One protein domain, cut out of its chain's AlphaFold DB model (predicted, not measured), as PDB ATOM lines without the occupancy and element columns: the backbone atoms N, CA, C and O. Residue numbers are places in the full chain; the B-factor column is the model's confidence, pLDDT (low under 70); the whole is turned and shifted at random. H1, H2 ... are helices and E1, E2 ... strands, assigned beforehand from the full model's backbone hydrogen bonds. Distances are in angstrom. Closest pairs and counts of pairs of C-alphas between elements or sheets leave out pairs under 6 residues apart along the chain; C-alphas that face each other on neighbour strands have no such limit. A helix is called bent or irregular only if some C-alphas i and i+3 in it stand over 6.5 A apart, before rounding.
ATOM      1  N   CYS A 316      32.233  42.690 108.664       63.22
ATOM      2  CA  CYS A 316      33.327  43.393 107.987       63.22
ATOM      3  C   CYS A 316      32.860  44.665 107.256       63.22
ATOM      4  O   CYS A 316      33.530  45.694 107.322       63.22
ATOM      5  N   VAL A 317      31.693  44.643 106.601       67.19
ATOM      6  CA  VAL A 317      31.133  45.840 105.944       67.19
ATOM      7  C   VAL A 317      30.726  46.900 106.968       67.19
ATOM      8  O   VAL A 317      31.019  48.079 106.766       67.19
ATOM      9  N   ILE A 318      30.079  46.506 108.069       67.00
ATOM     10  CA  ILE A 318      29.684  47.435 109.139       67.00
ATOM     11  C   ILE A 318      30.921  48.053 109.798       67.00
ATOM     12  O   ILE A 318      30.982  49.272 109.978       67.00
ATOM     13  N   ASP A 319      31.921  47.237 110.118       67.12
ATOM     14  CA  ASP A 319      33.160  47.684 110.753       67.12
ATOM     15  C   ASP A 319      34.000  48.540 109.796       67.12
ATOM     16  O   ASP A 319      34.527  49.583 110.192       67.12
ATOM     17  N   GLY A 320      34.040  48.181 108.511       70.25
ATOM     18  CA  GLY A 320      34.649  48.981 107.452       70.25
ATOM     19  C   GLY A 320      33.957  50.333 107.262       70.25
ATOM     20  O   GLY A 320      34.629  51.360 107.168       70.25
ATOM     21  N   TYR A 321      32.619  50.369 107.280       76.12
ATOM     22  CA  TYR A 321      31.854  51.618 107.229       76.12
ATOM     23  C   TYR A 321      32.133  52.499 108.450       76.12
ATOM     24  O   TYR A 321      32.409  53.685 108.284       76.12
ATOM     25  N   ARG A 322      32.109  51.935 109.666       72.81
ATOM     26  CA  ARG A 322      32.420  52.670 110.907       72.81
ATOM     27  C   ARG A 322      33.825  53.249 110.873       72.81
ATOM     28  O   ARG A 322      33.990  54.431 111.148       72.81
ATOM     29  N   THR A 323      34.806  52.439 110.478       74.19
ATOM     30  CA  THR A 323      36.204  52.864 110.335       74.19
ATOM     31  C   THR A 323      36.305  54.023 109.354       74.19
ATOM     32  O   THR A 323      36.832  55.079 109.692       74.19
ATOM     33  N   ARG A 324      35.696  53.888 108.170       79.94
ATOM     34  CA  ARG A 324      35.738  54.938 107.153       79.94
ATOM     35  C   ARG A 324      35.008  56.212 107.580       79.94
ATOM     36  O   ARG A 324      35.482  57.311 107.306       79.94
ATOM     37  N   ALA A 325      33.858  56.080 108.237       79.88
ATOM     38  CA  ALA A 325      33.096  57.211 108.755       79.88
ATOM     39  C   ALA A 325      33.879  57.963 109.844       79.88
ATOM     40  O   ALA A 325      33.882  59.198 109.841       79.88
ATOM     41  N   SER A 326      34.583  57.237 110.719       75.12
ATOM     42  CA  SER A 326      35.511  57.818 111.694       75.12
ATOM     43  C   SER A 326      36.651  58.556 111.001       75.12
ATOM     44  O   SER A 326      36.820  59.738 111.269       75.12
ATOM     45  N   GLU A 327      37.363  57.939 110.053       79.56
ATOM     46  CA  GLU A 327      38.469  58.579 109.315       79.56
ATOM     47  C   GLU A 327      38.038  59.879 108.617       79.56
ATOM     48  O   GLU A 327      38.702  60.914 108.713       79.56
ATOM     49  N   VAL A 328      36.893  59.846 107.926       83.31
ATOM     50  CA  VAL A 328      36.340  61.027 107.245       83.31
ATOM     51  C   VAL A 328      36.012  62.120 108.261       83.31
ATOM     52  O   VAL A 328      36.335  63.288 108.031       83.31
ATOM     53  N   THR A 329      35.435  61.757 109.405       81.44
ATOM     54  CA  THR A 329      35.172  62.716 110.484       81.44
ATOM     55  C   THR A 329      36.479  63.264 111.071       81.44
ATOM     56  O   THR A 329      36.602  64.473 111.247       81.44
ATOM     57  N   GLY A 330      37.485  62.403 111.254       79.81
ATOM     58  CA  GLY A 330      38.851  62.720 111.681       79.81
ATOM     59  C   GLY A 330      39.503  63.822 110.856       79.81
ATOM     60  O   GLY A 330      40.014  64.804 111.399       79.81
ATOM     61  N   SER A 331      39.374  63.720 109.531       82.94
ATOM     62  CA  SER A 331      39.911  64.710 108.590       82.94
ATOM     63  C   SER A 331      39.297  66.112 108.727       82.94
ATOM     64  O   SER A 331      39.895  67.093 108.284       82.94
ATOM     65  N   SER A 332      38.129  66.225 109.369       83.00
ATOM     66  CA  SER A 332      37.450  67.498 109.647       83.00
ATOM     67  C   SER A 332      37.837  68.118 111.002       83.00
ATOM     68  O   SER A 332      37.342  69.196 111.343       83.00
ATOM     69  N   GLY A 333      38.727  67.468 111.762       86.81
ATOM     70  CA  GLY A 333      39.162  67.879 113.098       86.81
ATOM     71  C   GLY A 333      38.306  67.297 114.227       86.81
ATOM     72  O   GLY A 333      37.446  66.454 114.000       86.81
ATOM     73  N   ASP A 334      38.561  67.747 115.461       89.25
ATOM     74  CA  ASP A 334      37.854  67.284 116.664       89.25
ATOM     75  C   ASP A 334      36.328  67.489 116.527       89.25
ATOM     76  O   ASP A 334      35.867  68.639 116.482       89.25
ATOM     77  N   PRO A 335      35.528  66.404 116.467       89.69
ATOM     78  CA  PRO A 335      34.095  66.484 116.198       89.69
ATOM     79  C   PRO A 335      33.286  67.013 117.383       89.69
ATOM     80  O   PRO A 335      32.164  67.480 117.190       89.69
ATOM     81  N   LEU A 336      33.825  66.954 118.604       91.75
ATOM     82  CA  LEU A 336      33.110  67.378 119.806       91.75
ATOM     83  C   LEU A 336      33.159  68.894 119.990       91.75
ATOM     84  O   LEU A 336      32.203  69.467 120.511       91.75
ATOM     85  N   LYS A 337      34.261  69.537 119.571       91.06
ATOM     86  CA  LYS A 337      34.496  70.994 119.674       91.06
ATOM     87  C   LYS A 337      34.210  71.580 121.068       91.06
ATOM     88  O   LYS A 337      33.856  72.749 121.182       91.06
ATOM     89  N   LEU A 338      34.382  70.775 122.115       94.56
ATOM     90  CA  LEU A 338      34.131  71.175 123.499       94.56
ATOM     91  C   LEU A 338      35.233  72.112 124.010       94.56
ATOM     92  O   LEU A 338      36.406  71.992 123.624       94.56
ATOM     93  N   GLN A 339      34.865  73.017 124.911       96.50
ATOM     94  CA  GLN A 339      35.790  73.748 125.777       96.50
ATOM     95  C   GLN A 339      36.138  72.914 127.019       96.50
ATOM     96  O   GLN A 339      35.442  71.957 127.357       96.50
ATOM     97  N   ALA A 340      37.235  73.254 127.700       96.56
ATOM     98  CA  ALA A 340      37.617  72.580 128.940       96.56
ATOM     99  C   ALA A 340      36.488  72.675 129.983       96.56
ATOM    100  O   ALA A 340      35.919  73.741 130.204       96.56
ATOM    101  N   GLY A 341      36.152  71.546 130.605       95.44
ATOM    102  CA  GLY A 341      35.041  71.407 131.547       95.44
ATOM    103  C   GLY A 341      33.674  71.156 130.898       95.44
ATOM    104  O   GLY A 341      32.774  70.661 131.580       95.44
ATOM    105  N   GLU A 342      33.502  71.424 129.599       97.50
ATOM    106  CA  GLU A 342      32.248  71.130 128.906       97.50
ATOM    107  C   GLU A 342      32.065  69.629 128.686       97.50
ATOM    108  O   GLU A 342      33.019  68.856 128.538       97.50
ATOM    109  N   SER A 343      30.799  69.216 128.648       96.81
ATOM    110  CA  SER A 343      30.420  67.819 128.500       96.81
ATOM    111  C   SER A 343      29.293  67.628 127.504       96.81
ATOM    112  O   SER A 343      28.416  68.479 127.384       96.81
ATOM    113  N   MET A 344      29.276  66.458 126.877       96.12
ATOM    114  CA  MET A 344      28.219  66.021 125.980       96.12
ATOM    115  C   MET A 344      27.711  64.645 126.413       96.12
ATOM    116  O   MET A 344      28.498  63.788 126.822       96.12
ATOM    117  N   GLU A 345      26.397  64.445 126.336       96.62
ATOM    118  CA  GLU A 345      25.732  63.203 126.730       96.62
ATOM    119  C   GLU A 345      25.138  62.487 125.519       96.62
ATOM    120  O   GLU A 345      24.567  63.095 124.611       96.62
ATOM    121  N   PHE A 346      25.266  61.169 125.537       96.00
ATOM    122  CA  PHE A 346      24.790  60.259 124.514       96.00
ATOM    123  C   PHE A 346      23.933  59.194 125.181       96.00
ATOM    124  O   PHE A 346      24.243  58.733 126.277       96.00
ATOM    125  N   TYR A 347      22.859  58.807 124.508       93.69
ATOM    126  CA  TYR A 347      21.898  57.832 125.000       93.69
ATOM    127  C   TYR A 347      21.571  56.835 123.903       93.69
ATOM    128  O   TYR A 347      21.715  57.114 122.712       93.69
ATOM    129  N   GLU A 348      21.068  55.679 124.298       89.50
ATOM    130  CA  GLU A 348      20.321  54.838 123.378       89.50
ATOM    131  C   GLU A 348      19.182  55.619 122.706       89.50
ATOM    132  O   GLU A 348      18.427  56.338 123.363       89.50
ATOM    133  N   GLU A 349      19.006  55.435 121.400       88.62
ATOM    134  CA  GLU A 349      17.833  55.950 120.701       88.62
ATOM    135  C   GLU A 349      16.627  55.027 120.943       88.62
ATOM    136  O   GLU A 349      16.282  54.178 120.128       88.62
ATOM    137  N   VAL A 350      15.990  55.200 122.103       87.12
ATOM    138  CA  VAL A 350      14.837  54.402 122.568       87.12
ATOM    139  C   VAL A 350      13.662  54.441 121.587       87.12
ATOM    140  O   VAL A 350      12.960  53.446 121.395       87.12
ATOM    141  N   LEU A 351      13.446  55.607 120.982       90.69
ATOM    142  CA  LEU A 351      12.421  55.860 119.985       90.69
ATOM    143  C   LEU A 351      13.047  56.704 118.869       90.69
ATOM    144  O   LEU A 351      13.278  57.899 119.084       90.69
ATOM    145  N   PRO A 352      13.351  56.105 117.706       90.19
ATOM    146  CA  PRO A 352      13.784  56.854 116.534       90.19
ATOM    147  C   PRO A 352      12.724  57.878 116.148       90.19
ATOM    148  O   PRO A 352      11.540  57.559 116.143       90.19
ATOM    149  N   LEU A 353      13.143  59.110 115.867       91.31
ATOM    150  CA  LEU A 353      12.270  60.221 115.482       91.31
ATOM    151  C   LEU A 353      12.995  61.107 114.474       91.31
ATOM    152  O   LEU A 353      14.212  61.308 114.591       91.31
ATOM    153  N   SER A 354      12.247  61.672 113.525       88.94
ATOM    154  CA  SER A 354      12.811  62.521 112.476       88.94
ATOM    155  C   SER A 354      13.551  63.735 113.051       88.94
ATOM    156  O   SER A 354      13.175  64.305 114.081       88.94
ATOM    157  N   GLY A 355      14.604  64.188 112.360       85.62
ATOM    158  CA  GLY A 355      15.367  65.370 112.779       85.62
ATOM    159  C   GLY A 355      14.500  66.631 112.895       85.62
ATOM    160  O   GLY A 355      14.688  67.440 113.804       85.62
ATOM    161  N   LYS A 356      13.486  66.765 112.030       89.06
ATOM    162  CA  LYS A 356      12.507  67.858 112.090       89.06
ATOM    163  C   LYS A 356      11.680  67.795 113.375       89.06
ATOM    164  O   LYS A 356      11.528  68.813 114.050       89.06
ATOM    165  N   PHE A 357      11.181  66.614 113.744       92.75
ATOM    166  CA  PHE A 357      10.366  66.449 114.945       92.75
ATOM    167  C   PHE A 357      11.142  66.734 116.233       92.75
ATOM    168  O   PHE A 357      10.571  67.291 117.173       92.75
ATOM    169  N   ARG A 358      12.453  66.451 116.262       91.75
ATOM    170  CA  ARG A 358      13.329  66.735 117.417       91.75
ATOM    171  C   ARG A 358      13.376  68.215 117.831       91.75
ATOM    172  O   ARG A 358      13.715  68.526 118.966       91.75
ATOM    173  N   HIS A 359      12.970  69.132 116.956       92.81
ATOM    174  CA  HIS A 359      12.908  70.567 117.255       92.81
ATOM    175  C   HIS A 359      11.546  71.028 117.816       92.81
ATOM    176  O   HIS A 359      11.389  72.189 118.208       92.81
ATOM    177  N   SER A 360      10.552  70.134 117.873       95.69
ATOM    178  CA  SER A 360       9.192  70.437 118.333       95.69
ATOM    179  C   SER A 360       9.082  70.593 119.856       95.69
ATOM    180  O   SER A 360       9.889  70.070 120.628       95.69
ATOM    181  N   ASP A 361       8.023  71.271 120.304       96.00
ATOM    182  CA  ASP A 361       7.689  71.377 121.732       96.00
ATOM    183  C   ASP A 361       7.343  70.007 122.338       96.00
ATOM    184  O   ASP A 361       7.684  69.726 123.489       96.00
ATOM    185  N   VAL A 362       6.715  69.128 121.544       96.88
ATOM    186  CA  VAL A 362       6.400  67.752 121.949       96.88
ATOM    187  C   VAL A 362       7.683  66.996 122.265       96.88
ATOM    188  O   VAL A 362       7.771  66.382 123.327       96.88
ATOM    189  N   TYR A 363       8.696  67.093 121.395       96.50
ATOM    190  CA  TYR A 363       9.987  66.454 121.625       96.50
ATOM    191  C   TYR A 363      10.659  66.960 122.901       96.50
ATOM    192  O   TYR A 363      11.043  66.159 123.750       96.50
ATOM    193  N   ARG A 364      10.726  68.286 123.091       95.69
ATOM    194  CA  ARG A 364      11.300  68.882 124.311       95.69
ATOM    195  C   ARG A 364      10.606  68.382 125.582       95.69
ATOM    196  O   ARG A 364      11.276  68.158 126.586       95.69
ATOM    197  N   ARG A 365       9.289  68.149 125.532       95.50
ATOM    198  CA  ARG A 365       8.514  67.611 126.661       95.50
ATOM    199  C   ARG A 365       8.774  66.125 126.930       95.50
ATOM    200  O   ARG A 365       8.777  65.731 128.092       95.50
ATOM    201  N   ILE A 366       8.984  65.301 125.901       95.81
ATOM    202  CA  ILE A 366       9.238  63.855 126.073       95.81
ATOM    203  C   ILE A 366      10.721  63.514 126.265       95.81
ATOM    204  O   ILE A 366      11.028  62.417 126.726       95.81
ATOM    205  N   LEU A 367      11.642  64.425 125.939       95.12
ATOM    206  CA  LEU A 367      13.089  64.199 125.995       95.12
ATOM    207  C   LEU A 367      13.584  63.647 127.349       95.12
ATOM    208  O   LEU A 367      14.354  62.686 127.328       95.12
ATOM    209  N   PRO A 368      13.128  64.141 128.522       93.44
ATOM    210  CA  PRO A 368      13.502  63.539 129.804       93.44
ATOM    211  C   PRO A 368      13.073  62.069 129.931       93.44
ATOM    212  O   PRO A 368      13.822  61.256 130.469       93.44
ATOM    213  N   VAL A 369      11.896  61.710 129.398       93.06
ATOM    214  CA  VAL A 369      11.395  60.324 129.395       93.06
ATOM    215  C   VAL A 369      12.242  59.454 128.464       93.06
ATOM    216  O   VAL A 369      12.601  58.341 128.839       93.06
ATOM    217  N   LEU A 370      12.618  59.963 127.284       92.69
ATOM    218  CA  LEU A 370      13.497  59.256 126.342       92.69
ATOM    219  C   LEU A 370      14.875  58.975 126.955       92.69
ATOM    220  O   LEU A 370      15.349  57.845 126.885       92.69
ATOM    221  N   LYS A 371      15.485  59.980 127.601       91.88
ATOM    222  CA  LYS A 371      16.761  59.830 128.321       91.88
ATOM    223  C   LYS A 371      16.641  58.832 129.477       91.88
ATOM    224  O   LYS A 371      17.526  58.004 129.655       91.88
ATOM    225  N   SER A 372      15.540  58.880 130.232       88.25
ATOM    226  CA  SER A 372      15.285  57.949 131.338       88.25
ATOM    227  C   SER A 372      15.107  56.505 130.859       88.25
ATOM    228  O   SER A 372      15.619  55.594 131.498       88.25
ATOM    229  N   ALA A 373      14.418  56.292 129.734       86.88
ATOM    230  CA  ALA A 373      14.135  54.970 129.168       86.88
ATOM    231  C   ALA A 373      15.329  54.315 128.438       86.88
ATOM    232  O   ALA A 373      15.225  53.170 127.977       86.88
ATOM    233  N   ALA A 374      16.445  55.033 128.288       87.50
ATOM    234  CA  ALA A 374      17.647  54.526 127.643       87.50
ATOM    235  C   ALA A 374      18.353  53.509 128.547       87.50
ATOM    236  O   ALA A 374      18.682  53.804 129.696       87.50
ATOM    237  N   PHE A 375      18.632  52.315 128.020       83.12
ATOM    238  CA  PHE A 375      19.373  51.290 128.758       83.12
ATOM    239  C   PHE A 375      20.880  51.468 128.675       83.12
ATOM    240  O   PHE A 375      21.609  50.832 129.432       83.12
ATOM    241  N   GLN A 376      21.342  52.356 127.803       87.75
ATOM    242  CA  GLN A 376      22.725  52.796 127.750       87.75
ATOM    243  C   GLN A 376      22.813  54.312 127.664       87.75
ATOM    244  O   GLN A 376      21.999  54.968 127.005       87.75
ATOM    245  N   ASN A 377      23.812  54.853 128.345       93.06
ATOM    246  CA  ASN A 377      24.193  56.248 128.242       93.06
ATOM    247  C   ASN A 377      25.708  56.393 128.430       93.06
ATOM    248  O   ASN A 377      26.358  55.550 129.055       93.06
ATOM    249  N   ALA A 378      26.257  57.475 127.894       95.75
ATOM    250  CA  ALA A 378      27.617  57.898 128.166       95.75
ATOM    251  C   ALA A 378      27.722  59.419 128.176       95.75
ATOM    252  O   ALA A 378      27.052  60.127 127.425       95.75
ATOM    253  N   LYS A 379      28.629  59.909 129.009       97.19
ATOM    254  CA  LYS A 379      29.012  61.305 129.124       97.19
ATOM    255  C   LYS A 379      30.494  61.436 128.818       97.19
ATOM    256  O   LYS A 379      31.324  60.826 129.494       97.19
ATOM    257  N   ILE A 380      30.817  62.266 127.835       97.50
ATOM    258  CA  ILE A 380      32.184  62.665 127.494       97.50
ATOM    259  C   ILE A 380      32.405  64.105 127.952       97.50
ATOM    260  O   ILE A 380      31.524  64.947 127.817       97.50
ATOM    261  N   THR A 381      33.544  64.385 128.576       98.00
ATOM    262  CA  THR A 381      33.905  65.696 129.135       98.00
ATOM    263  C   THR A 381      35.326  66.037 128.723       98.00
ATOM    264  O   THR A 381      36.197  65.172 128.813       98.00
ATOM    265  N   LYS A 382      35.574  67.279 128.306       98.12
ATOM    266  CA  LYS A 382      36.932  67.737 128.000       98.12
ATOM    267  C   LYS A 382      37.647  68.169 129.277       98.12
ATOM    268  O   LYS A 382      37.123  68.975 130.042       98.12
ATOM    269  N   ASN A 383      38.829  67.623 129.514       97.56
ATOM    270  CA  ASN A 383      39.692  67.972 130.633       97.56
ATOM    271  C   ASN A 383      40.449  69.285 130.350       97.56
ATOM    272  O   ASN A 383      40.522  69.749 129.210       97.56
ATOM    273  N   GLU A 384      41.036  69.880 131.389       96.75
ATOM    274  CA  GLU A 384      41.839  71.111 131.275       96.75
ATOM    275  C   GLU A 384      43.106  70.923 130.429       96.75
ATOM    276  O   GLU A 384      43.524  71.840 129.729       96.75
ATOM    277  N   ASP A 385      43.680  69.717 130.435       95.50
ATOM    278  CA  ASP A 385      44.851  69.340 129.633       95.50
ATOM    279  C   ASP A 385      44.519  69.045 128.155       95.50
ATOM    280  O   ASP A 385      45.391  68.646 127.381       95.50
ATOM    281  N   GLY A 386      43.256  69.228 127.752       93.94
ATOM    282  CA  GLY A 386      42.764  68.981 126.398       93.94
ATOM    283  C   GLY A 386      42.410  67.523 126.092       93.94
ATOM    284  O   GLY A 386      41.893  67.262 125.005       93.94
ATOM    285  N   THR A 387      42.641  66.586 127.020       96.44
ATOM    286  CA  THR A 387      42.192  65.189 126.892       96.44
ATOM    287  C   THR A 387      40.703  65.039 127.223       96.44
ATOM    288  O   THR A 387      40.037  65.992 127.626       96.44
ATOM    289  N   TYR A 388      40.154  63.838 127.053       97.50
ATOM    290  CA  TYR A 388      38.742  63.542 127.254       97.50
ATOM    291  C   TYR A 388      38.523  62.466 128.313       97.50
ATOM    292  O   TYR A 388      39.044  61.352 128.228       97.50
ATOM    293  N   ARG A 389      37.666  62.780 129.284       96.81
ATOM    294  CA  ARG A 389      37.133  61.823 130.251       96.81
ATOM    295  C   ARG A 389      35.784  61.307 129.774       96.81
ATOM    296  O   ARG A 389      34.911  62.098 129.423       96.81
ATOM    297  N   VAL A 390      35.581  59.999 129.846       96.19
ATOM    298  CA  VAL A 390      34.335  59.334 129.462       96.19
ATOM    299  C   VAL A 390      33.846  58.468 130.608       96.19
ATOM    300  O   VAL A 390      34.626  57.760 131.243       96.19
ATOM    301  N   ARG A 391      32.546  58.533 130.878       96.06
ATOM    302  CA  ARG A 391      31.854  57.599 131.766       96.06
ATOM    303  C   ARG A 391      30.557  57.165 131.122       96.06
ATOM    304  O   ARG A 391      29.836  58.010 130.607       96.06
ATOM    305  N   GLY A 392      30.241  55.886 131.182       93.56
ATOM    306  CA  GLY A 392      28.989  55.367 130.662       93.56
ATOM    307  C   GLY A 392      28.622  54.037 131.284       93.56
ATOM    308  O   GLY A 392      29.427  53.386 131.955       93.56
ATOM    309  N   ASN A 393      27.383  53.644 131.048       91.06
ATOM    310  CA  ASN A 393      26.853  52.364 131.469       91.06
ATOM    311  C   ASN A 393      25.905  51.828 130.402       91.06
ATOM    312  O   ASN A 393      25.261  52.601 129.693       91.06
ATOM    313  N   ALA A 394      25.777  50.508 130.333       85.62
ATOM    314  CA  ALA A 394      24.743  49.845 129.548       85.62
ATOM    315  C   ALA A 394      24.126  48.691 130.341       85.62
ATOM    316  O   ALA A 394      24.766  48.122 131.226       85.62
ATOM    317  N   VAL A 395      22.883  48.339 130.028       77.88
ATOM    318  CA  VAL A 395      22.191  47.176 130.587       77.88
ATOM    319  C   VAL A 395      21.820  46.243 129.442       77.88
ATOM    320  O   VAL A 395      21.061  46.609 128.548       77.88
ATOM    321  N   GLY A 396      22.364  45.028 129.458       66.56
ATOM    322  CA  GLY A 396      22.042  44.001 128.473       66.56
ATOM    323  C   GLY A 396      20.700  43.315 128.739       66.56
ATOM    324  O   GLY A 396      20.183  43.329 129.859       66.56
ATOM    325  N   GLY A 397      20.184  42.626 127.713       57.94
ATOM    326  CA  GLY A 397      18.967  41.800 127.756       57.94
ATOM    327  C   GLY A 397      18.801  40.991 129.038       57.94
ATOM    328  O   GLY A 397      17.769  41.043 129.697       57.94
ATOM    329  N   ASN A 398      19.864  40.309 129.459       57.84
ATOM    330  CA  ASN A 398      19.828  39.374 130.586       57.84
ATOM    331  C   ASN A 398      20.103  40.029 131.952       57.84
ATOM    332  O   ASN A 398      20.335  39.330 132.931       57.84
ATOM    333  N   GLY A 399      20.111  41.363 132.022       64.94
ATOM    334  CA  GLY A 399      20.404  42.125 133.237       64.94
ATOM    335  C   GLY A 399      21.880  42.227 133.614       64.94
ATOM    336  O   GLY A 399      22.195  42.777 134.664       64.94
ATOM    337  N   HIS A 400      22.782  41.760 132.752       73.50
ATOM    338  CA  HIS A 400      24.199  42.066 132.880       73.50
ATOM    339  C   HIS A 400      24.458  43.544 132.600       73.50
ATOM    340  O   HIS A 400      23.891  44.127 131.674       73.50
ATOM    341  N   LEU A 401      25.336  44.122 133.408       81.56
ATOM    342  CA  LEU A 401      25.722  45.518 133.316       81.56
ATOM    343  C   LEU A 401      27.010  45.648 132.506       81.56
ATOM    344  O   LEU A 401      27.864  44.758 132.517       81.56
ATOM    345  N   CYS A 402      27.130  46.781 131.832       85.69
ATOM    346  CA  CYS A 402      28.369  47.263 131.262       85.69
ATOM    347  C   CYS A 402      28.793  48.549 131.957       85.69
ATOM    348  O   CYS A 402      27.945  49.396 132.258       85.69
ATOM    349  N   GLY A 403      30.098  48.716 132.133       90.31
ATOM    350  CA  GLY A 403      30.714  49.983 132.499       90.31
ATOM    351  C   GLY A 403      31.643  50.469 131.395       90.31
ATOM    352  O   GLY A 403      32.271  49.667 130.713       90.31
ATOM    353  N   LEU A 404      31.705  51.785 131.218       92.31
ATOM    354  CA  LEU A 404      32.657  52.487 130.363       92.31
ATOM    355  C   LEU A 404      33.316  53.565 131.211       92.31
ATOM    356  O   LEU A 404      32.622  54.444 131.726       92.31
ATOM    357  N   ILE A 405      34.636  53.510 131.366       93.00
ATOM    358  CA  ILE A 405      35.410  54.512 132.096       93.00
ATOM    359  C   ILE A 405      36.713  54.768 131.343       93.00
ATOM    360  O   ILE A 405      37.520  53.874 131.134       93.00
ATOM    361  N   ALA A 406      36.939  56.024 130.979       93.38
ATOM    362  CA  ALA A 406      38.212  56.493 130.454       93.38
ATOM    363  C   ALA A 406      38.540  57.855 131.066       93.38
ATOM    364  O   ALA A 406      37.656  58.703 131.202       93.38
ATOM    365  N   HIS A 407      39.795  58.088 131.446       93.00
ATOM    366  CA  HIS A 407      40.178  59.315 132.154       93.00
ATOM    367  C   HIS A 407      40.783  60.394 131.251       93.00
ATOM    368  O   HIS A 407      40.548  61.575 131.505       93.00
ATOM    369  N   SER A 408      41.528  59.998 130.220       93.06
ATOM    370  CA  SER A 408      42.406  60.895 129.459       93.06
ATOM    371  C   SER A 408      42.572  60.459 127.995       93.06
ATOM    372  O   SER A 408      43.684  60.341 127.482       93.06
ATOM    373  N   LEU A 409      41.458  60.220 127.296       95.31
ATOM    374  CA  LEU A 409      41.488  59.908 125.865       95.31
ATOM    375  C   LEU A 409      41.979  61.107 125.050       95.31
ATOM    376  O   LEU A 409      41.631  62.255 125.332       95.31
ATOM    377  N   LYS A 410      42.738  60.842 123.994       94.62
ATOM    378  CA  LYS A 410      43.149  61.827 122.993       94.62
ATOM    379  C   LYS A 410      42.412  61.554 121.693       94.62
ATOM    380  O   LYS A 410      42.236  60.402 121.312       94.62
ATOM    381  N   PHE A 411      41.985  62.615 121.021       94.25
ATOM    382  CA  PHE A 411      41.450  62.499 119.672       94.25
ATOM    383  C   PHE A 411      42.600  62.348 118.675       94.25
ATOM    384  O   PHE A 411      43.503  63.185 118.660       94.25
ATOM    385  N   ASP A 412      42.550  61.306 117.853       90.06
ATOM    386  CA  ASP A 412      43.472  61.098 116.741       90.06
ATOM    387  C   ASP A 412      42.799  61.506 115.416       90.06
ATOM    388  O   ASP A 412      41.902  60.804 114.946       90.06
ATOM    389  N   PRO A 413      43.222  62.611 114.773       86.75
ATOM    390  CA  PRO A 413      42.661  63.043 113.493       86.75
ATOM    391  C   PRO A 413      42.892  62.053 112.344       86.75
ATOM    392  O   PRO A 413      42.138  62.078 111.373       86.75
ATOM    393  N   GLY A 414      43.931  61.211 112.424       85.69
ATOM    394  CA  GLY A 414      44.266  60.251 111.372       85.69
ATOM    395  C   GLY A 414      43.264  59.102 111.288       85.69
ATOM    396  O   GLY A 414      42.892  58.687 110.194       85.69
ATOM    397  N   SER A 415      42.793  58.630 112.442       84.81
ATOM    398  CA  SER A 415      41.847  57.516 112.539       84.81
ATOM    399  C   SER A 415      40.415  57.945 112.898       84.81
ATOM    400  O   SER A 415      39.465  57.198 112.668       84.81
ATOM    401  N   GLY A 416      40.241  59.155 113.442       87.81
ATOM    402  CA  GLY A 416      38.965  59.688 113.923       87.81
ATOM    403  C   GLY A 416      38.495  59.110 115.260       87.81
ATOM    404  O   GLY A 416      37.362  59.373 115.674       87.81
ATOM    405  N   TRP A 417      39.337  58.323 115.933       92.12
ATOM    406  CA  TRP A 417      39.026  57.705 117.221       92.12
ATOM    407  C   TRP A 417      39.539  58.538 118.396       92.12
ATOM    408  O   TRP A 417      40.563  59.217 118.332       92.12
ATOM    409  N   PHE A 418      38.810  58.456 119.504       94.62
ATOM    410  CA  PHE A 418      39.277  58.852 120.822       94.62
ATOM    411  C   PHE A 418      39.939  57.634 121.458       94.62
ATOM    412  O   PHE A 418      39.276  56.625 121.723       94.62
ATOM    413  N   SER A 419      41.240  57.743 121.690       93.50
ATOM    414  CA  SER A 419      42.100  56.621 122.051       93.50
ATOM    415  C   SER A 419      42.920  56.941 123.297       93.50
ATOM    416  O   SER A 419      43.195  58.104 123.596       93.50
ATOM    417  N   GLY A 420      43.297  55.917 124.053       90.06
ATOM    418  CA  GLY A 420      44.134  56.063 125.245       90.06
ATOM    419  C   GLY A 420      45.207  54.978 125.320       90.06
ATOM    420  O   GLY A 420      45.184  54.045 124.518       90.06
ATOM    421  N   PRO A 421      46.191  55.097 126.223       84.19
ATOM    422  CA  PRO A 421      47.169  54.032 126.441       84.19
ATOM    423  C   PRO A 421      46.493  52.801 127.076       84.19
ATOM    424  O   PRO A 421      45.479  52.958 127.750       84.19
ATOM    425  N   PRO A 422      47.007  51.576 126.918       74.25
ATOM    426  CA  PRO A 422      46.521  50.444 127.713       74.25
ATOM    427  C   PRO A 422      46.668  50.756 129.214       74.25
ATOM    428  O   PRO A 422      47.641  51.402 129.615       74.25
ATOM    429  N   TYR A 423      45.705  50.348 130.045       68.38
ATOM    430  CA  TYR A 423      45.754  50.650 131.481       68.38
ATOM    431  C   TYR A 423      46.741  49.729 132.201       68.38
ATOM    432  O   TYR A 423      47.396  50.164 133.147       68.38
ATOM    433  N   ASN A 424      46.891  48.485 131.729       66.94
ATOM    434  CA  ASN A 424      47.926  47.571 132.202       66.94
ATOM    435  C   ASN A 424      49.253  47.749 131.421       66.94
ATOM    436  O   ASN A 424      49.359  47.278 130.282       66.94
ATOM    437  N   PRO A 425      50.291  48.369 132.020       58.59
ATOM    438  CA  PRO A 425      51.581  48.582 131.364       58.59
ATOM    439  C   PRO A 425      52.401  47.293 131.181       58.59
ATOM    440  O   PRO A 425      53.364  47.301 130.424       58.59
ATOM    441  N   GLU A 426      52.044  46.179 131.836       62.00
ATOM    442  CA  GLU A 426      52.747  44.892 131.687       62.00
ATOM    443  C   GLU A 426      52.322  44.119 130.430       62.00
ATOM    444  O   GLU A 426      53.043  43.234 129.972       62.00
ATOM    445  N   ILE A 427      51.168  44.461 129.845       57.50
ATOM    446  CA  ILE A 427      50.636  43.816 128.633       57.50
ATOM    447  C   ILE A 427      51.207  44.470 127.363       57.50
ATOM    448  O   ILE A 427      51.069  43.922 126.269       57.50
ATOM    449  N   ASN A 428      51.900  45.612 127.483       52.94
ATOM    450  CA  ASN A 428      52.406  46.335 126.326       52.94
ATOM    451  C   ASN A 428      53.831  46.874 126.498       52.94
ATOM    452  O   ASN A 428      54.082  47.802 127.260       52.94
ATOM    453  N   THR A 429      54.763  46.304 125.736       53.50
ATOM    454  CA  THR A 429      56.168  46.729 125.675       53.50
ATOM    455  C   THR A 429      56.417  47.863 124.672       53.50
ATOM    456  O   THR A 429      57.566  48.272 124.512       53.50
ATOM    457  N   ASP A 430      55.380  48.346 123.978       59.06
ATOM    458  CA  ASP A 430      55.470  49.390 122.953       59.06
ATOM    459  C   ASP A 430      54.861  50.711 123.458       59.06
ATOM    460  O   ASP A 430      53.675  50.786 123.786       59.06
ATOM    461  N   GLN A 431      55.684  51.763 123.550       59.78
ATOM    462  CA  GLN A 431      55.275  53.067 124.093       59.78
ATOM    463  C   GLN A 431      54.307  53.830 123.175       59.78
ATOM    464  O   GLN A 431      53.645  54.756 123.645       59.78
ATOM    465  N   ASP A 432      54.187  53.424 121.907       65.56
ATOM    466  CA  ASP A 432      53.358  54.106 120.908       65.56
ATOM    467  C   ASP A 432      51.978  53.456 120.702       65.56
ATOM    468  O   ASP A 432      51.157  53.948 119.921       65.56
ATOM    469  N   TYR A 433      51.670  52.362 121.406       74.94
ATOM    470  CA  TYR A 433      50.387  51.684 121.244       74.94
ATOM    471  C   TYR A 433      49.245  52.428 121.949       74.94
ATOM    472  O   TYR A 433      49.240  52.606 123.170       74.94
ATOM    473  N   SER A 434      48.217  52.794 121.182       85.06
ATOM    474  CA  SER A 434      46.990  53.400 121.694       85.06
ATOM    475  C   SER A 434      45.768  52.560 121.339       85.06
ATOM    476  O   SER A 434      45.596  52.115 120.205       85.06
ATOM    477  N   VAL A 435      44.903  52.357 122.327       88.56
ATOM    478  CA  VAL A 435      43.658  51.606 122.210       88.56
ATOM    479  C   VAL A 435      42.541  52.554 121.773       88.56
ATOM    480  O   VAL A 435      42.256  53.506 122.506       88.56
ATOM    481  N   PRO A 436      41.875  52.319 120.628       90.50
ATOM    482  CA  PRO A 436      40.687  53.073 120.252       90.50
ATOM    483  C   PRO A 436      39.521  52.712 121.175       90.50
ATOM    484  O   PRO A 436      39.193  51.537 121.356       90.50
ATOM    485  N   VAL A 437      38.877  53.725 121.760       91.81
ATOM    486  CA  VAL A 437      37.816  53.532 122.763       91.81
ATOM    487  C   VAL A 437      36.446  53.899 122.212       91.81
ATOM    488  O   VAL A 437      35.501  53.132 122.376       91.81
ATOM    489  N   LEU A 438      36.326  55.050 121.549       93.56
ATOM    490  CA  LEU A 438      35.076  55.498 120.930       93.56
ATOM    491  C   LEU A 438      35.331  56.475 119.786       93.56
ATOM    492  O   LEU A 438      36.387  57.097 119.714       93.56
ATOM    493  N   GLY A 439      34.355  56.621 118.900       91.88
ATOM    494  CA  GLY A 439      34.358  57.583 117.801       91.88
ATOM    495  C   GLY A 439      33.078  58.408 117.814       91.88
ATOM    496  O   GLY A 439      32.069  57.993 118.388       91.88
ATOM    497  N   ILE A 440      33.109  59.573 117.171       92.31
ATOM    498  CA  ILE A 440      31.935  60.437 117.013       92.31
ATOM    499  C   ILE A 440      31.681  60.631 115.524       92.31
ATOM    500  O   ILE A 440      32.561  61.100 114.811       92.31
ATOM    501  N   VAL A 441      30.480  60.285 115.065       87.62
ATOM    502  CA  VAL A 441      30.043  60.445 113.672       87.62
ATOM    503  C   VAL A 441      28.707  61.182 113.666       87.62
ATOM    504  O   VAL A 441      27.669  60.639 114.058       87.62
ATOM    505  N   GLY A 442      28.731  62.450 113.251       86.56
ATOM    506  CA  GLY A 442      27.581  63.347 113.377       86.56
ATOM    507  C   GLY A 442      27.129  63.455 114.837       86.56
ATOM    508  O   GLY A 442      27.911  63.827 115.705       86.56
ATOM    509  N   ASN A 443      25.881  63.073 115.118       88.38
ATOM    510  CA  ASN A 443      25.331  63.058 116.481       88.38
ATOM    511  C   ASN A 443      25.470  61.694 117.177       88.38
ATOM    512  O   ASN A 443      24.840  61.478 118.212       88.38
ATOM    513  N   SER A 444      26.239  60.763 116.611       90.56
ATOM    514  CA  SER A 444      26.356  59.396 117.119       90.56
ATOM    515  C   SER A 444      27.708  59.157 117.778       90.56
ATOM    516  O   SER A 444      28.739  59.520 117.223       90.56
ATOM    517  N   MET A 445      27.695  58.491 118.928       92.69
ATOM    518  CA  MET A 445      28.861  57.876 119.548       92.69
ATOM    519  C   MET A 445      28.903  56.407 119.136       92.69
ATOM    520  O   MET A 445      27.949  55.661 119.371       92.69
ATOM    521  N   ILE A 446      29.996  56.005 118.500       89.56
ATOM    522  CA  ILE A 446      30.228  54.642 118.024       89.56
ATOM    523  C   ILE A 446      31.375  54.002 118.799       89.56
ATOM    524  O   ILE A 446      32.287  54.687 119.254       89.56
ATOM    525  N   PHE A 447      31.324  52.681 118.923       86.69
ATOM    526  CA  PHE A 447      32.311  51.900 119.654       86.69
ATOM    527  C   PHE A 447      33.023  50.946 118.694       86.69
ATOM    528  O   PHE A 447      32.343  50.322 117.873       86.69
ATOM    529  N   PRO A 448      34.361  50.833 118.773       83.00
ATOM    530  CA  PRO A 448      35.114  49.872 117.975       83.00
ATOM    531  C   PRO A 448      34.908  48.443 118.490       83.00
ATOM    532  O   PRO A 448      34.897  47.507 117.699       83.00
ATOM    533  N   TYR A 449      34.676  48.277 119.797       83.56
ATOM    534  CA  TYR A 449      34.375  46.989 120.412       83.56
ATOM    535  C   TYR A 449      33.131  47.101 121.296       83.56
ATOM    536  O   TYR A 449      32.814  48.158 121.835       83.56
ATOM    537  N   SER A 450      32.407  45.993 121.455       77.31
ATOM    538  CA  SER A 450      31.166  45.970 122.237       77.31
ATOM    539  C   SER A 450      31.404  45.977 123.751       77.31
ATOM    540  O   SER A 450      30.476  46.255 124.504       77.31
ATOM    541  N   GLY A 451      32.610  45.637 124.218       76.88
ATOM    542  CA  GLY A 451      32.907  45.373 125.632       76.88
ATOM    543  C   GLY A 451      32.549  43.964 126.088       76.88
ATOM    544  O   GLY A 451      32.829  43.588 127.225       76.88
ATOM    545  N   ASN A 452      31.950  43.158 125.207       79.25
ATOM    546  CA  ASN A 452      31.770  41.739 125.452       79.25
ATOM    547  C   ASN A 452      33.144  41.059 125.489       79.25
ATOM    548  O   ASN A 452      33.885  41.106 124.504       79.25
ATOM    549  N   VAL A 453      33.446  40.393 126.602       74.06
ATOM    550  CA  VAL A 453      34.736  39.733 126.861       74.06
ATOM    551  C   VAL A 453      35.164  38.731 125.787       74.06
ATOM    552  O   VAL A 453      36.351  38.532 125.585       74.06
ATOM    553  N   ALA A 454      34.228  38.119 125.055       71.88
ATOM    554  CA  ALA A 454      34.564  37.150 124.011       71.88
ATOM    555  C   ALA A 454      35.025  37.795 122.691       71.88
ATOM    556  O   ALA A 454      35.565  37.103 121.833       71.88
ATOM    557  N   GLN A 455      34.755  39.088 122.493       72.81
ATOM    558  CA  GLN A 455      34.947  39.793 121.215       72.81
ATOM    559  C   GLN A 455      35.768  41.081 121.358       72.81
ATOM    560  O   GLN A 455      36.082  41.723 120.360       72.81
ATOM    561  N   THR A 456      36.083  41.481 122.588       79.75
ATOM    562  CA  THR A 456      36.820  42.710 122.887       79.75
ATOM    563  C   THR A 456      38.266  42.346 123.203       79.75
ATOM    564  O   THR A 456      38.477  41.507 124.078       79.75
ATOM    565  N   PRO A 457      39.260  42.937 122.518       82.25
ATOM    566  CA  PRO A 457      40.664  42.702 122.834       82.25
ATOM    567  C   PRO A 457      40.981  43.070 124.287       82.25
ATOM    568  O   PRO A 457      40.483  44.083 124.776       82.25
ATOM    569  N   GLU A 458      41.858  42.303 124.940       81.38
ATOM    570  CA  GLU A 458      42.274  42.527 126.337       81.38
ATOM    571  C   GLU A 458      42.622  44.000 126.651       81.38
ATOM    572  O   GLU A 458      42.037  44.546 127.584       81.38
ATOM    573  N   PRO A 459      43.429  44.726 125.842       83.69
ATOM    574  CA  PRO A 459      43.735  46.135 126.121       83.69
ATOM    575  C   PRO A 459      42.521  47.078 126.128       83.69
ATOM    576  O   PRO A 459      42.587  48.171 126.684       83.69
ATOM    577  N   ALA A 460      41.421  46.701 125.470       84.81
ATOM    578  CA  ALA A 460      40.192  47.487 125.435       84.81
ATOM    579  C   ALA A 460      39.237  47.170 126.593       84.81
ATOM    580  O   ALA A 460      38.423  48.025 126.948       84.81
ATOM    581  N   LEU A 461      39.359  45.992 127.217       84.38
ATOM    582  CA  LEU A 461      38.566  45.625 128.397       84.38
ATOM    583  C   LEU A 461      38.868  46.516 129.609       84.38
ATOM    584  O   LEU A 461      37.993  46.717 130.450       84.38
ATOM    585  N   ASP A 462      40.054  47.129 129.641       82.81
ATOM    586  CA  ASP A 462      40.439  48.152 130.620       82.81
ATOM    587  C   ASP A 462      39.537  49.402 130.576       82.81
ATOM    588  O   ASP A 462      39.359  50.091 131.582       82.81
ATOM    589  N   TYR A 463      38.965  49.710 129.408       85.88
ATOM    590  CA  TYR A 463      38.148  50.904 129.188       85.88
ATOM    591  C   TYR A 463      36.659  50.643 129.326       85.88
ATOM    592  O   TYR A 463      35.906  51.507 129.784       85.88
ATOM    593  N   TYR A 464      36.207  49.471 128.900       84.06
ATOM    594  CA  TYR A 464      34.820  49.085 129.045       84.06
ATOM    595  C   TYR A 464      34.688  47.581 129.205       84.06
ATOM    596  O   TYR A 464      35.209  46.792 128.422       84.06
ATOM    597  N   TRP A 465      33.924  47.196 130.220       79.25
ATOM    598  CA  TRP A 465      33.672  45.809 130.565       79.25
ATOM    599  C   TRP A 465      32.172  45.568 130.527       79.25
ATOM    600  O   TRP A 465      31.387  46.348 131.069       79.25
ATOM    601  N   CYS A 466      31.767  44.472 129.902       79.06
ATOM    602  CA  CYS A 466      30.396  43.997 129.921       79.06
ATOM    603  C   CYS A 466      30.343  42.578 130.470       79.06
ATOM    604  O   CYS A 466      31.162  41.726 130.119       79.06
ATOM    605  N   GLY A 467      29.317  42.290 131.273       68.94
ATOM    606  CA  GLY A 467      28.959  40.903 131.550       68.94
ATOM    607  C   GLY A 467      28.590  40.148 130.264       68.94
ATOM    608  O   GLY A 467      28.276  40.740 129.227       68.94
ATOM    609  N   ALA A 468      28.605  38.817 130.325       64.19
ATOM    610  CA  ALA A 468      28.342  37.972 129.162       64.19
ATOM    611  C   ALA A 468      27.009  38.334 128.474       64.19
ATOM    612  O   ALA A 468      25.961  38.404 129.117       64.19
ATOM    613  N   ARG A 469      27.021  38.501 127.143       64.12
ATOM    614  CA  ARG A 469      25.827  38.849 126.335       64.12
ATOM    615  C   ARG A 469      25.262  40.258 126.606       64.12
ATOM    616  O   ARG A 469      24.086  40.502 126.337       64.12
ATOM    617  N   ALA A 470      26.076  41.169 127.132       71.31
ATOM    618  CA  ALA A 470      25.835  42.609 127.101       71.31
ATOM    619  C   ALA A 470      26.908  43.291 126.239       71.31
ATOM    620  O   ALA A 470      27.963  42.707 125.978       71.31
ATOM    621  N   GLY A 471      26.613  44.496 125.761       79.00
ATOM    622  CA  GLY A 471      27.525  45.273 124.935       79.00
ATOM    623  C   GLY A 471      27.065  46.718 124.796       79.00
ATOM    624  O   GLY A 471      25.864  46.992 124.869       79.00
ATOM    625  N   PHE A 472      28.009  47.623 124.571       84.06
ATOM    626  CA  PHE A 472      27.714  48.966 124.092       84.06
ATOM    627  C   PHE A 472      27.350  48.912 122.610       84.06
ATOM    628  O   PHE A 472      28.050  48.309 121.797       84.06
ATOM    629  N   ASN A 473      26.249  49.572 122.264       84.00
ATOM    630  CA  ASN A 473      25.870  49.825 120.881       84.00
ATOM    631  C   ASN A 473      26.017  51.317 120.588       84.00
ATOM    632  O   ASN A 473      26.246  52.128 121.486       84.00
ATOM    633  N   THR A 474      25.854  51.700 119.324       87.75
ATOM    634  CA  THR A 474      25.826  53.112 118.942       87.75
ATOM    635  C   THR A 474      24.821  53.885 119.798       87.75
ATOM    636  O   THR A 474      23.658  53.498 119.921       87.75
ATOM    637  N   MET A 475      25.279  54.990 120.375       91.31
ATOM    638  CA  MET A 475      24.452  55.937 121.118       91.31
ATOM    639  C   MET A 475      24.324  57.236 120.331       91.31
ATOM    640  O   MET A 475      25.155  57.537 119.478       91.31
ATOM    641  N   LYS A 476      23.290  58.025 120.610       92.25
ATOM    642  CA  LYS A 476      23.035  59.302 119.946       92.25
ATOM    643  C   LYS A 476      22.862  60.423 120.951       92.25
ATOM    644  O   LYS A 476      22.315  60.233 122.039       92.25
ATOM    645  N   ARG A 477      23.258  61.624 120.545       93.25
ATOM    646  CA  ARG A 477      22.816  62.841 121.208       93.25
ATOM    647  C   ARG A 477      21.318  63.003 120.955       93.25
ATOM    648  O   ARG A 477      20.857  62.959 119.806       93.25
ATOM    649  N   LEU A 478      20.563  63.117 122.041       92.12
ATOM    650  CA  LEU A 478      19.118  63.342 121.982       92.12
ATOM    651  C   LEU A 478      18.782  64.833 122.051       92.12
ATOM    652  O   LEU A 478      17.750  65.246 121.545       92.12
TER     653      LEU A 478
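What this domain is: This is residues 316 to 478 of the 480 residues of an uncharacterized protein of Sphingorhabdus sp. YGSMI21 (UniProt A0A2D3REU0). One twisted sheet folds over on itself at a bend in E4 into a small, nearly closed barrel, with E1, E2, E3 and most of E4 in one wall, E5, E6 and E7 in the other, and H1 crossing the outside of the E6 and E7 wall. H2 lies at one end of the longest axis and the loop of residues 421 to 434 at the other. The 163 printed residues include three named helices and eight named strands, in the order H1 E1 H2 E2 E3 E4 E5 E6 E7 H3 E8. The sheet is branched at E4 and antiparallel, and the class is mixed, helices and strands, with under half of the residues in named elements. The whole is compact, with a radius of gyration of the C-alphas of 16.0 A and spans of 54 by 38 by 34 A.

How they stand to each other: H1, residues 316 to 331, is on the sheet at a height of 8.9 A; it runs across E6, residues 435 to 441, at 81 degrees on the local plane. Their closest C-alphas, of Ser 326 and Gly 439, are 6.2 A apart. E1, residues 343 to 347, is an edge strand, antiparallel to E2, residues 376 to 382, with N 346 and O 378 2.8 A apart. H2, residues 361 to 372, only grazes the sheet, with residues 370 to 372. E2 begins a meander, each strand the antiparallel neighbour of the one before: E3, residues 388 to 395 (N 379 to O 391, 2.8 A); E4, residues 401 to 411 (N 392 to O 404, 2.8 A); E5, residues 417 to 420 (N 410 to O 419, 2.8 A); E6 (N 418 to O 438, 2.8 A); and E7, residues 444 to 446 (N 441 to O 444, 2.9 A). E4 bends by 78 degrees at residue 408. The closest C-alphas of E1 and E7, of Phe 346 and Met 445, are 6.8 A apart. H3, residues 458 to 461, only grazes the sheet. E8, residues 464 to 466, is antiparallel to E4, with N 403 and O 465 2.9 A apart. In H1 every O i to N i+4 pair is within hydrogen-bond range, in H2 6 of 8; H3 is too short for one.

Where its parts are: H1 begins at C-alpha 316 (33.327, 43.393, 107.987) and is 22.3 A long. H2, 18.2 A, is irregular: C-alphas 365 and 368 are 7.2 A apart. E2 measures 20.6 A, E3 23.5 A, E4 26.9 A and E6 18.3 A. E8 ends at C-alpha 466 (30.396, 43.997, 129.921).

The domain as a whole: The two C-alphas farthest apart, of Asp 361 and Thr 429, are 54.5 A apart. The printed part has no cut. The links H1 to E1, E1 to H2, E5 to E6 and E7 to H3 are long. pLDDT is under 70 at residues 316 to 319, 396 to 399, 423 to 432 and 467 to 469.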